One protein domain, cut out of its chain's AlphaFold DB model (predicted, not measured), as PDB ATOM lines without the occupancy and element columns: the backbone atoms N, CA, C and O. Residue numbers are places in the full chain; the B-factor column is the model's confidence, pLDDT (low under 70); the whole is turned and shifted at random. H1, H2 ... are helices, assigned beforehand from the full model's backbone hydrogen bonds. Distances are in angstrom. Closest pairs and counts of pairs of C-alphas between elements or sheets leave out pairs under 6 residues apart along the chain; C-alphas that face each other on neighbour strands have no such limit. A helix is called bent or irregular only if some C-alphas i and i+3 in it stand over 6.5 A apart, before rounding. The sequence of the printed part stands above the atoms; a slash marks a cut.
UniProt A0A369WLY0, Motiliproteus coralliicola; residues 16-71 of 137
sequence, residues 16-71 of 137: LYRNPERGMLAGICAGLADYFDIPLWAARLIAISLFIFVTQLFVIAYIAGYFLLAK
ATOM      1  N   LEU A  16     -36.012 -35.240 -39.440       47.09
ATOM      2  CA  LEU A  16     -35.527 -34.477 -38.295       47.09
ATOM      3  C   LEU A  16     -34.527 -33.424 -38.781       47.09
ATOM      4  O   LEU A  16     -33.317 -33.634 -38.791       47.09
ATOM      5  N   TYR A  17     -35.052 -32.280 -39.216       48.53
ATOM      6  CA  TYR A  17     -34.242 -31.086 -39.440       48.53
ATOM      7  C   TYR A  17     -33.978 -30.365 -38.112       48.53
ATOM      8  O   TYR A  17     -34.892 -30.150 -37.311       48.53
ATOM      9  N   ARG A  18     -32.728 -29.932 -37.907       41.69
ATOM     10  CA  ARG A  18     -32.338 -29.012 -36.832       41.69
ATOM     11  C   ARG A  18     -32.990 -27.661 -37.108       41.69
ATOM     12  O   ARG A  18     -32.499 -26.917 -37.950       41.69
ATOM     13  N   ASN A  19     -34.090 -27.359 -36.424       44.25
ATOM     14  CA  ASN A  19     -34.755 -26.067 -36.553       44.25
ATOM     15  C   ASN A  19     -34.554 -25.238 -35.267       44.25
ATOM     16  O   ASN A  19     -35.311 -25.409 -34.305       44.25
ATOM     17  N   PRO A  20     -33.520 -24.375 -35.210       47.16
ATOM     18  CA  PRO A  20     -33.172 -23.592 -34.021       47.16
ATOM     19  C   PRO A  20     -34.174 -22.465 -33.716       47.16
ATOM     20  O   PRO A  20     -34.056 -21.799 -32.693       47.16
ATOM     21  N   GLU A  21     -35.193 -22.273 -34.556       48.16
ATOM     22  CA  GLU A  21     -36.150 -21.166 -34.445       48.16
ATOM     23  C   GLU A  21     -37.307 -21.403 -33.452       48.16
ATOM     24  O   GLU A  21     -38.050 -20.477 -33.139       48.16
ATOM     25  N   ARG A  22     -37.495 -22.624 -32.919       49.12
ATOM     26  CA  ARG A  22     -38.704 -22.999 -32.142       49.12
ATOM     27  C   ARG A  22     -38.497 -23.232 -30.637       49.12
ATOM     28  O   ARG A  22     -39.331 -23.871 -29.989       49.12
ATOM     29  N   GLY A  23     -37.411 -22.724 -30.058       46.31
ATOM     30  CA  GLY A  23     -37.132 -22.821 -28.621       46.31
ATOM     31  C   GLY A  23     -37.678 -21.633 -27.823       46.31
ATOM     32  O   GLY A  23     -36.959 -20.669 -27.608       46.31
ATOM     33  N   MET A  24     -38.915 -21.708 -27.319       47.88
ATOM     34  CA  MET A  24     -39.553 -20.620 -26.543       47.88
ATOM     35  C   MET A  24     -38.923 -20.386 -25.144       47.88
ATOM     36  O   MET A  24     -39.210 -19.387 -24.497       47.88
ATOM     37  N   LEU A  25     -38.040 -21.285 -24.687       50.91
ATOM     38  CA  LEU A  25     -37.331 -21.231 -23.395       50.91
ATOM     39  C   LEU A  25     -35.810 -21.394 -23.574       50.91
ATOM     40  O   LEU A  25     -35.199 -22.294 -22.998       50.91
ATOM     41  N   ALA A  26     -35.208 -20.561 -24.430       51.94
ATOM     42  CA  ALA A  26     -33.750 -20.402 -24.533       51.94
ATOM     43  C   ALA A  26     -32.953 -21.719 -24.709       51.94
ATOM     44  O   ALA A  26     -31.882 -21.892 -24.139       51.94
ATOM     45  N   GLY A  27     -33.489 -22.683 -25.465       55.75
ATOM     46  CA  GLY A  27     -32.786 -23.935 -25.769       55.75
ATOM     47  C   GLY A  27     -32.674 -24.945 -24.617       55.75
ATOM     48  O   GLY A  27     -32.194 -26.044 -24.861       55.75
ATOM     49  N   ILE A  28     -33.179 -24.658 -23.409       59.09
ATOM     50  CA  ILE A  28     -33.094 -25.584 -22.258       59.09
ATOM     51  C   ILE A  28     -33.925 -26.850 -22.516       59.09
ATOM     52  O   ILE A  28     -33.450 -27.962 -22.322       59.09
ATOM     53  N   CYS A  29     -35.150 -26.694 -23.029       60.00
ATOM     54  CA  CYS A  29     -36.003 -27.835 -23.389       60.00
ATOM     55  C   CYS A  29     -35.497 -28.598 -24.624       60.00
ATOM     56  O   CYS A  29     -35.784 -29.781 -24.750       60.00
ATOM     57  N   ALA A  30     -34.774 -27.928 -25.531       56.41
ATOM     58  CA  ALA A  30     -34.170 -28.579 -26.694       56.41
ATOM     59  C   ALA A  30     -32.940 -29.397 -26.270       56.41
ATOM     60  O   ALA A  30     -32.863 -30.578 -26.577       56.41
ATOM     61  N   GLY A  31     -32.059 -28.818 -25.448       59.88
ATOM     62  CA  GLY A  31     -30.895 -29.513 -24.899       59.88
ATOM     63  C   GLY A  31     -31.258 -30.686 -23.985       59.88
ATOM     64  O   GLY A  31     -30.592 -31.714 -24.027       59.88
ATOM     65  N   LEU A  32     -32.338 -30.579 -23.198       61.25
ATOM     66  CA  LEU A  32     -32.807 -31.686 -22.357       61.25
ATOM     67  C   LEU A  32     -33.456 -32.813 -23.181       61.25
ATOM     68  O   LEU A  32     -33.315 -33.979 -22.827       61.25
ATOM     69  N   ALA A  33     -34.142 -32.483 -24.280       60.94
ATOM     70  CA  ALA A  33     -34.699 -33.476 -25.197       60.94
ATOM     71  C   ALA A  33     -33.595 -34.242 -25.942       60.94
ATOM     72  O   ALA A  33     -33.666 -35.465 -26.018       60.94
ATOM     73  N   ASP A  34     -32.560 -33.537 -26.413       62.94
ATOM     74  CA  ASP A  34     -31.432 -34.133 -27.137       62.94
ATOM     75  C   ASP A  34     -30.503 -34.953 -26.216       62.94
ATOM     76  O   ASP A  34     -29.971 -35.974 -26.639       62.94
ATOM     77  N   TYR A  35     -30.313 -34.555 -24.947       65.25
ATOM     78  CA  TYR A  35     -29.470 -35.303 -23.996       65.25
ATOM     79  C   TYR A  35     -30.125 -36.599 -23.503       65.25
ATOM     80  O   TYR A  35     -29.440 -37.590 -23.263       65.25
ATOM     81  N   PHE A  36     -31.451 -36.594 -23.339       66.50
ATOM     82  CA  PHE A  36     -32.194 -37.757 -22.856       66.50
ATOM     83  C   PHE A  36     -32.842 -38.589 -23.979       66.50
ATOM     84  O   PHE A  36     -33.477 -39.596 -23.676       66.50
ATOM     85  N   ASP A  37     -32.700 -38.192 -25.250       66.38
ATOM     86  CA  ASP A  37     -33.387 -38.787 -26.414       66.38
ATOM     87  C   ASP A  37     -34.924 -38.861 -26.228       66.38
ATOM     88  O   ASP A  37     -35.623 -39.756 -26.706       66.38
ATOM     89  N   ILE A  38     -35.480 -37.907 -25.472       69.69
ATOM     90  CA  ILE A  38     -36.899 -37.872 -25.096       69.69
ATOM     91  C   ILE A  38     -37.667 -37.014 -26.111       69.69
ATOM     92  O   ILE A  38     -37.245 -35.905 -26.444       69.69
ATOM     93  N   PRO A  39     -38.853 -37.451 -26.577       71.19
ATOM     94  CA  PRO A  39     -39.646 -36.671 -27.517       71.19
ATOM     95  C   PRO A  39     -40.052 -35.301 -26.945       71.19
ATOM     96  O   PRO A  39     -40.401 -35.163 -25.772       71.19
ATOM     97  N   LEU A  40     -40.099 -34.280 -27.809       67.88
ATOM     98  CA  LEU A  40     -40.351 -32.872 -27.453       67.88
ATOM     99  C   LEU A  40     -41.625 -32.634 -26.615       67.88
ATOM    100  O   LEU A  40     -41.685 -31.676 -25.844       67.88
ATOM    101  N   TRP A  41     -42.652 -33.477 -26.759       75.31
ATOM    102  CA  TRP A  41     -43.869 -33.386 -25.943       75.31
ATOM    103  C   TRP A  41     -43.589 -33.723 -24.471       75.31
ATOM    104  O   TRP A  41     -44.079 -33.027 -23.586       75.31
ATOM    105  N   ALA A  42     -42.748 -34.722 -24.207       77.56
ATOM    106  CA  ALA A  42     -42.365 -35.124 -22.861       77.56
ATOM    107  C   ALA A  42     -41.380 -34.122 -22.239       77.56
ATOM    108  O   ALA A  42     -41.558 -33.749 -21.083       77.56
ATOM    109  N   ALA A  43     -40.438 -33.571 -23.013       78.69
ATOM    110  CA  ALA A  43     -39.574 -32.481 -22.542       78.69
ATOM    111  C   ALA A  43     -40.382 -31.249 -22.078       78.69
ATOM    112  O   ALA A  43     -40.062 -30.635 -21.060       78.69
ATOM    113  N   ARG A  44     -41.482 -30.918 -22.773       77.38
ATOM    114  CA  ARG A  44     -42.415 -29.858 -22.351       77.38
ATOM    115  C   ARG A  44     -43.173 -30.213 -21.075       77.38
ATOM    116  O   ARG A  44     -43.287 -29.355 -20.206       77.38
ATOM    117  N   LEU A  45     -43.667 -31.446 -20.943       84.62
ATOM    118  CA  LEU A  45     -44.326 -31.898 -19.710       84.62
ATOM    119  C   LEU A  45     -43.377 -31.837 -18.512       84.62
ATOM    120  O   LEU A  45     -43.782 -31.370 -17.454       84.62
ATOM    121  N   ILE A  46     -42.112 -32.224 -18.690       83.81
ATOM    122  CA  ILE A  46     -41.080 -32.125 -17.652       83.81
ATOM    123  C   ILE A  46     -40.837 -30.660 -17.280       83.81
ATOM    124  O   ILE A  46     -40.852 -30.325 -16.100       83.81
ATOM    125  N   ALA A  47     -40.675 -29.769 -18.261       82.25
ATOM    126  CA  ALA A  47     -40.463 -28.346 -17.997       82.25
ATOM    127  C   ALA A  47     -41.644 -27.701 -17.249       82.25
ATOM    128  O   ALA A  47     -41.435 -26.979 -16.274       82.25
ATOM    129  N   ILE A  48     -42.882 -27.999 -17.658       86.19
ATOM    130  CA  ILE A  48     -44.096 -27.518 -16.981       86.19
ATOM    131  C   ILE A  48     -44.195 -28.114 -15.571       86.19
ATOM    132  O   ILE A  48     -44.463 -27.387 -14.616       86.19
ATOM    133  N   SER A  49     -43.921 -29.413 -15.422       87.69
ATOM    134  CA  SER A  49     -43.906 -30.096 -14.125       87.69
ATOM    135  C   SER A  49     -42.890 -29.466 -13.175       87.69
ATOM    136  O   SER A  49     -43.221 -29.214 -12.022       87.69
ATOM    137  N   LEU A  50     -41.674 -29.172 -13.644       86.19
ATOM    138  CA  LEU A  50     -40.643 -28.512 -12.843       86.19
ATOM    139  C   LEU A  50     -41.055 -27.092 -12.457       86.19
ATOM    140  O   LEU A  50     -40.880 -26.708 -11.308       86.19
ATOM    141  N   PHE A  51     -41.647 -26.324 -13.373       87.44
ATOM    142  CA  PHE A  51     -42.113 -24.969 -13.076       87.44
ATOM    143  C   PHE A  51     -43.202 -24.956 -11.988       87.44
ATOM    144  O   PHE A  51     -43.132 -24.184 -11.029       87.44
ATOM    145  N   ILE A  52     -44.178 -25.862 -12.086       88.12
ATOM    146  CA  ILE A  52     -45.228 -26.034 -11.070       88.12
ATOM    147  C   ILE A  52     -44.627 -26.527  -9.746       88.12
ATOM    148  O   ILE A  52     -45.003 -26.065  -8.673       88.12
ATOM    149  N   PHE A  53     -43.655 -27.435  -9.798       90.38
ATOM    150  CA  PHE A  53     -43.030 -27.970  -8.596       90.38
ATOM    151  C   PHE A  53     -42.181 -26.923  -7.864       90.38
ATOM    152  O   PHE A  53     -42.292 -26.785  -6.651       90.38
ATOM    153  N   VAL A  54     -41.380 -26.137  -8.588       89.00
ATOM    154  CA  VAL A  54     -40.559 -25.057  -8.017       89.00
ATOM    155  C   VAL A  54     -41.440 -23.993  -7.372       89.00
ATOM    156  O   VAL A  54     -41.157 -23.572  -6.253       89.00
ATOM    157  N   THR A  55     -42.527 -23.585  -8.030       86.31
ATOM    158  CA  THR A  55     -43.472 -22.614  -7.454       86.31
ATOM    159  C   THR A  55     -44.137 -23.152  -6.186       86.31
ATOM    160  O   THR A  55     -44.172 -22.448  -5.178       86.31
ATOM    161  N   GLN A  56     -44.567 -24.418  -6.178       88.94
ATOM    162  CA  GLN A  56     -45.137 -25.057  -4.990       88.94
ATOM    163  C   GLN A  56     -44.119 -25.177  -3.844       88.94
ATOM    164  O   GLN A  56     -44.442 -24.877  -2.695       88.94
ATOM    165  N   LEU A  57     -42.873 -25.557  -4.145       89.56
ATOM    166  CA  LEU A  57     -41.791 -25.586  -3.160       89.56
ATOM    167  C   LEU A  57     -41.504 -24.199  -2.585       89.56
ATOM    168  O   LEU A  57     -41.295 -24.086  -1.381       89.56
ATOM    169  N   PHE A  58     -41.539 -23.145  -3.403       90.12
ATOM    170  CA  PHE A  58     -41.382 -21.765  -2.938       90.12
ATOM    171  C   PHE A  58     -42.497 -21.349  -1.974       90.12
ATOM    172  O   PHE A  58     -42.215 -20.734  -0.948       90.12
ATOM    173  N   VAL A  59     -43.751 -21.710  -2.263       89.69
ATOM    174  CA  VAL A  59     -44.889 -21.434  -1.371       89.69
ATOM    175  C   VAL A  59     -44.738 -22.182  -0.048       89.69
ATOM    176  O   VAL A  59     -44.880 -21.581   1.016       89.69
ATOM    177  N   ILE A  60     -44.388 -23.471  -0.089       88.94
ATOM    178  CA  ILE A  60     -44.151 -24.271   1.121       88.94
ATOM    179  C   ILE A  60     -42.974 -23.702   1.916       88.94
ATOM    180  O   ILE A  60     -43.089 -23.545   3.126       88.94
ATOM    181  N   ALA A  61     -41.870 -23.340   1.261       88.50
ATOM    182  CA  ALA A  61     -40.714 -22.723   1.901       88.50
ATOM    183  C   ALA A  61     -41.056 -21.362   2.522       88.50
ATOM    184  O   ALA A  61     -40.569 -21.053   3.605       88.50
ATOM    185  N   TYR A  62     -41.925 -20.569   1.890       87.31
ATOM    186  CA  TYR A  62     -42.411 -19.305   2.442       87.31
ATOM    187  C   TYR A  62     -43.295 -19.521   3.674       87.31
ATOM    188  O   TYR A  62     -43.103 -18.845   4.678       87.31
ATOM    189  N   ILE A  63     -44.226 -20.478   3.635       88.62
ATOM    190  CA  ILE A  63     -45.094 -20.814   4.776       88.62
ATOM    191  C   ILE A  63     -44.275 -21.423   5.916       88.62
ATOM    192  O   ILE A  63     -44.446 -21.044   7.073       88.62
ATOM    193  N   ALA A  64     -43.352 -22.331   5.601       86.12
ATOM    194  CA  ALA A  64     -42.409 -22.890   6.557       86.12
ATOM    195  C   ALA A  64     -41.526 -21.788   7.136       86.12
ATOM    196  O   ALA A  64     -41.360 -21.740   8.340       86.12
ATOM    197  N   GLY A  65     -41.033 -20.856   6.320       83.00
ATOM    198  CA  GLY A  65     -40.322 -19.668   6.773       83.00
ATOM    199  C   GLY A  65     -41.187 -18.799   7.681       83.00
ATOM    200  O   GLY A  65     -40.737 -18.428   8.748       83.00
ATOM    201  N   TYR A  66     -42.442 -18.535   7.334       84.06
ATOM    202  CA  TYR A  66     -43.379 -17.782   8.167       84.06
ATOM    203  C   TYR A  66     -43.631 -18.457   9.525       84.06
ATOM    204  O   TYR A  66     -43.703 -17.783  10.549       84.06
ATOM    205  N   PHE A  67     -43.739 -19.786   9.544       80.56
ATOM    206  CA  PHE A  67     -43.990 -20.557  10.761       80.56
ATOM    207  C   PHE A  67     -42.719 -20.774  11.603       80.56
ATOM    208  O   PHE A  67     -42.758 -20.665  12.828       80.56
ATOM    209  N   LEU A  68     -41.585 -21.049  10.949       74.31
ATOM    210  CA  LEU A  68     -40.266 -21.258  11.553       74.31
ATOM    211  C   LEU A  68     -39.668 -19.938  12.047       74.31
ATOM    212  O   LEU A  68     -39.003 -19.911  13.081       74.31
ATOM    213  N   LEU A  69     -39.955 -18.828  11.361       68.12
ATOM    214  CA  LEU A  69     -39.707 -17.469  11.834       68.12
ATOM    215  C   LEU A  69     -40.761 -17.108  12.890       68.12
ATOM    216  O   LEU A  69     -41.559 -16.181  12.753       68.12
ATOM    217  N   ALA A  70     -40.759 -17.880  13.972       58.16
ATOM    218  CA  ALA A  70     -41.579 -17.661  15.139       58.16
ATOM    219  C   ALA A  70     -41.316 -16.255  15.700       58.16
ATOM    220  O   ALA A  70     -40.229 -15.938  16.181       58.16
ATOM    221  N   LYS A  71     -42.353 -15.416  15.592       54.78
ATOM    222  CA  LYS A  71     -42.693 -14.240  16.407       54.78
ATOM    223  C   LYS A  71     -41.487 -13.484  16.981       54.78
ATOM    224  O   LYS A  71     -41.042 -13.766  18.094       54.78
TER     225      LYS A  71
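AT A GLANCE: This is residues 16 to 71 of the 137 residues of a protein of Motiliproteus coralliicola (UniProt A0A369WLY0). One long helix, H2, forms a shaft, most of which sticks out as a free arm; at its first end sits a small compact head, in which the short helix H1 packs at a steep angle on residues 40 to 47 of H2. The head also holds the stretch from residue 16 to 27, which has no named element. The printed part has 56 residues, with two named helices, H1 then H2 along the chain, and no named strand; its class is all helix. The whole is extended, with a radius of gyration of the C-alphas of 16.9 A, and the C-alphas span 59 by 18 by 15 A, the arm of H2 making the length.

HOW THE PARTS SIT: H2, residues 40 to 68, touches H1, residues 28 to 36, with its residues 40 to 47 alone. Their closest C-alphas are those of Ala 33 and Ala 43, 5.6 A apart. The two helices run opposite ways at a steep tilt of 66 degrees, and their centres are 20.0 A apart. Residues 48 to 71, of which 48 to 68 belong to H2, stand free. In H1 and H2 every O i to N i+4 pair is within hydrogen-bond range.

IN THESE COORDINATES: H2 has 29 residues and runs 40.7 A from C-alpha 40 at (-40.351, -32.872, -27.453) to C-alpha 68 at (-40.266, -21.258, 11.553). H1 has 9 residues and measures 12.2 A from its first to its last C-alpha; it begins with C-alpha 28 at (-33.094, -25.584, -22.258). Neither helix is bent.

THE WHOLE: The two C-alphas farthest apart are those of Tyr 17 and Lys 71, at 58.9 A. Without the residues that stand free, the body of 32 residues spans 21 by 19 by 14 A. The printed part has no cut, and the link from H1 to H2, 3 residues, is tight. The mean pLDDT of the printed part is 70.9; it is under 70 in residues 16 to 38, residue 40 and residues 69 to 71.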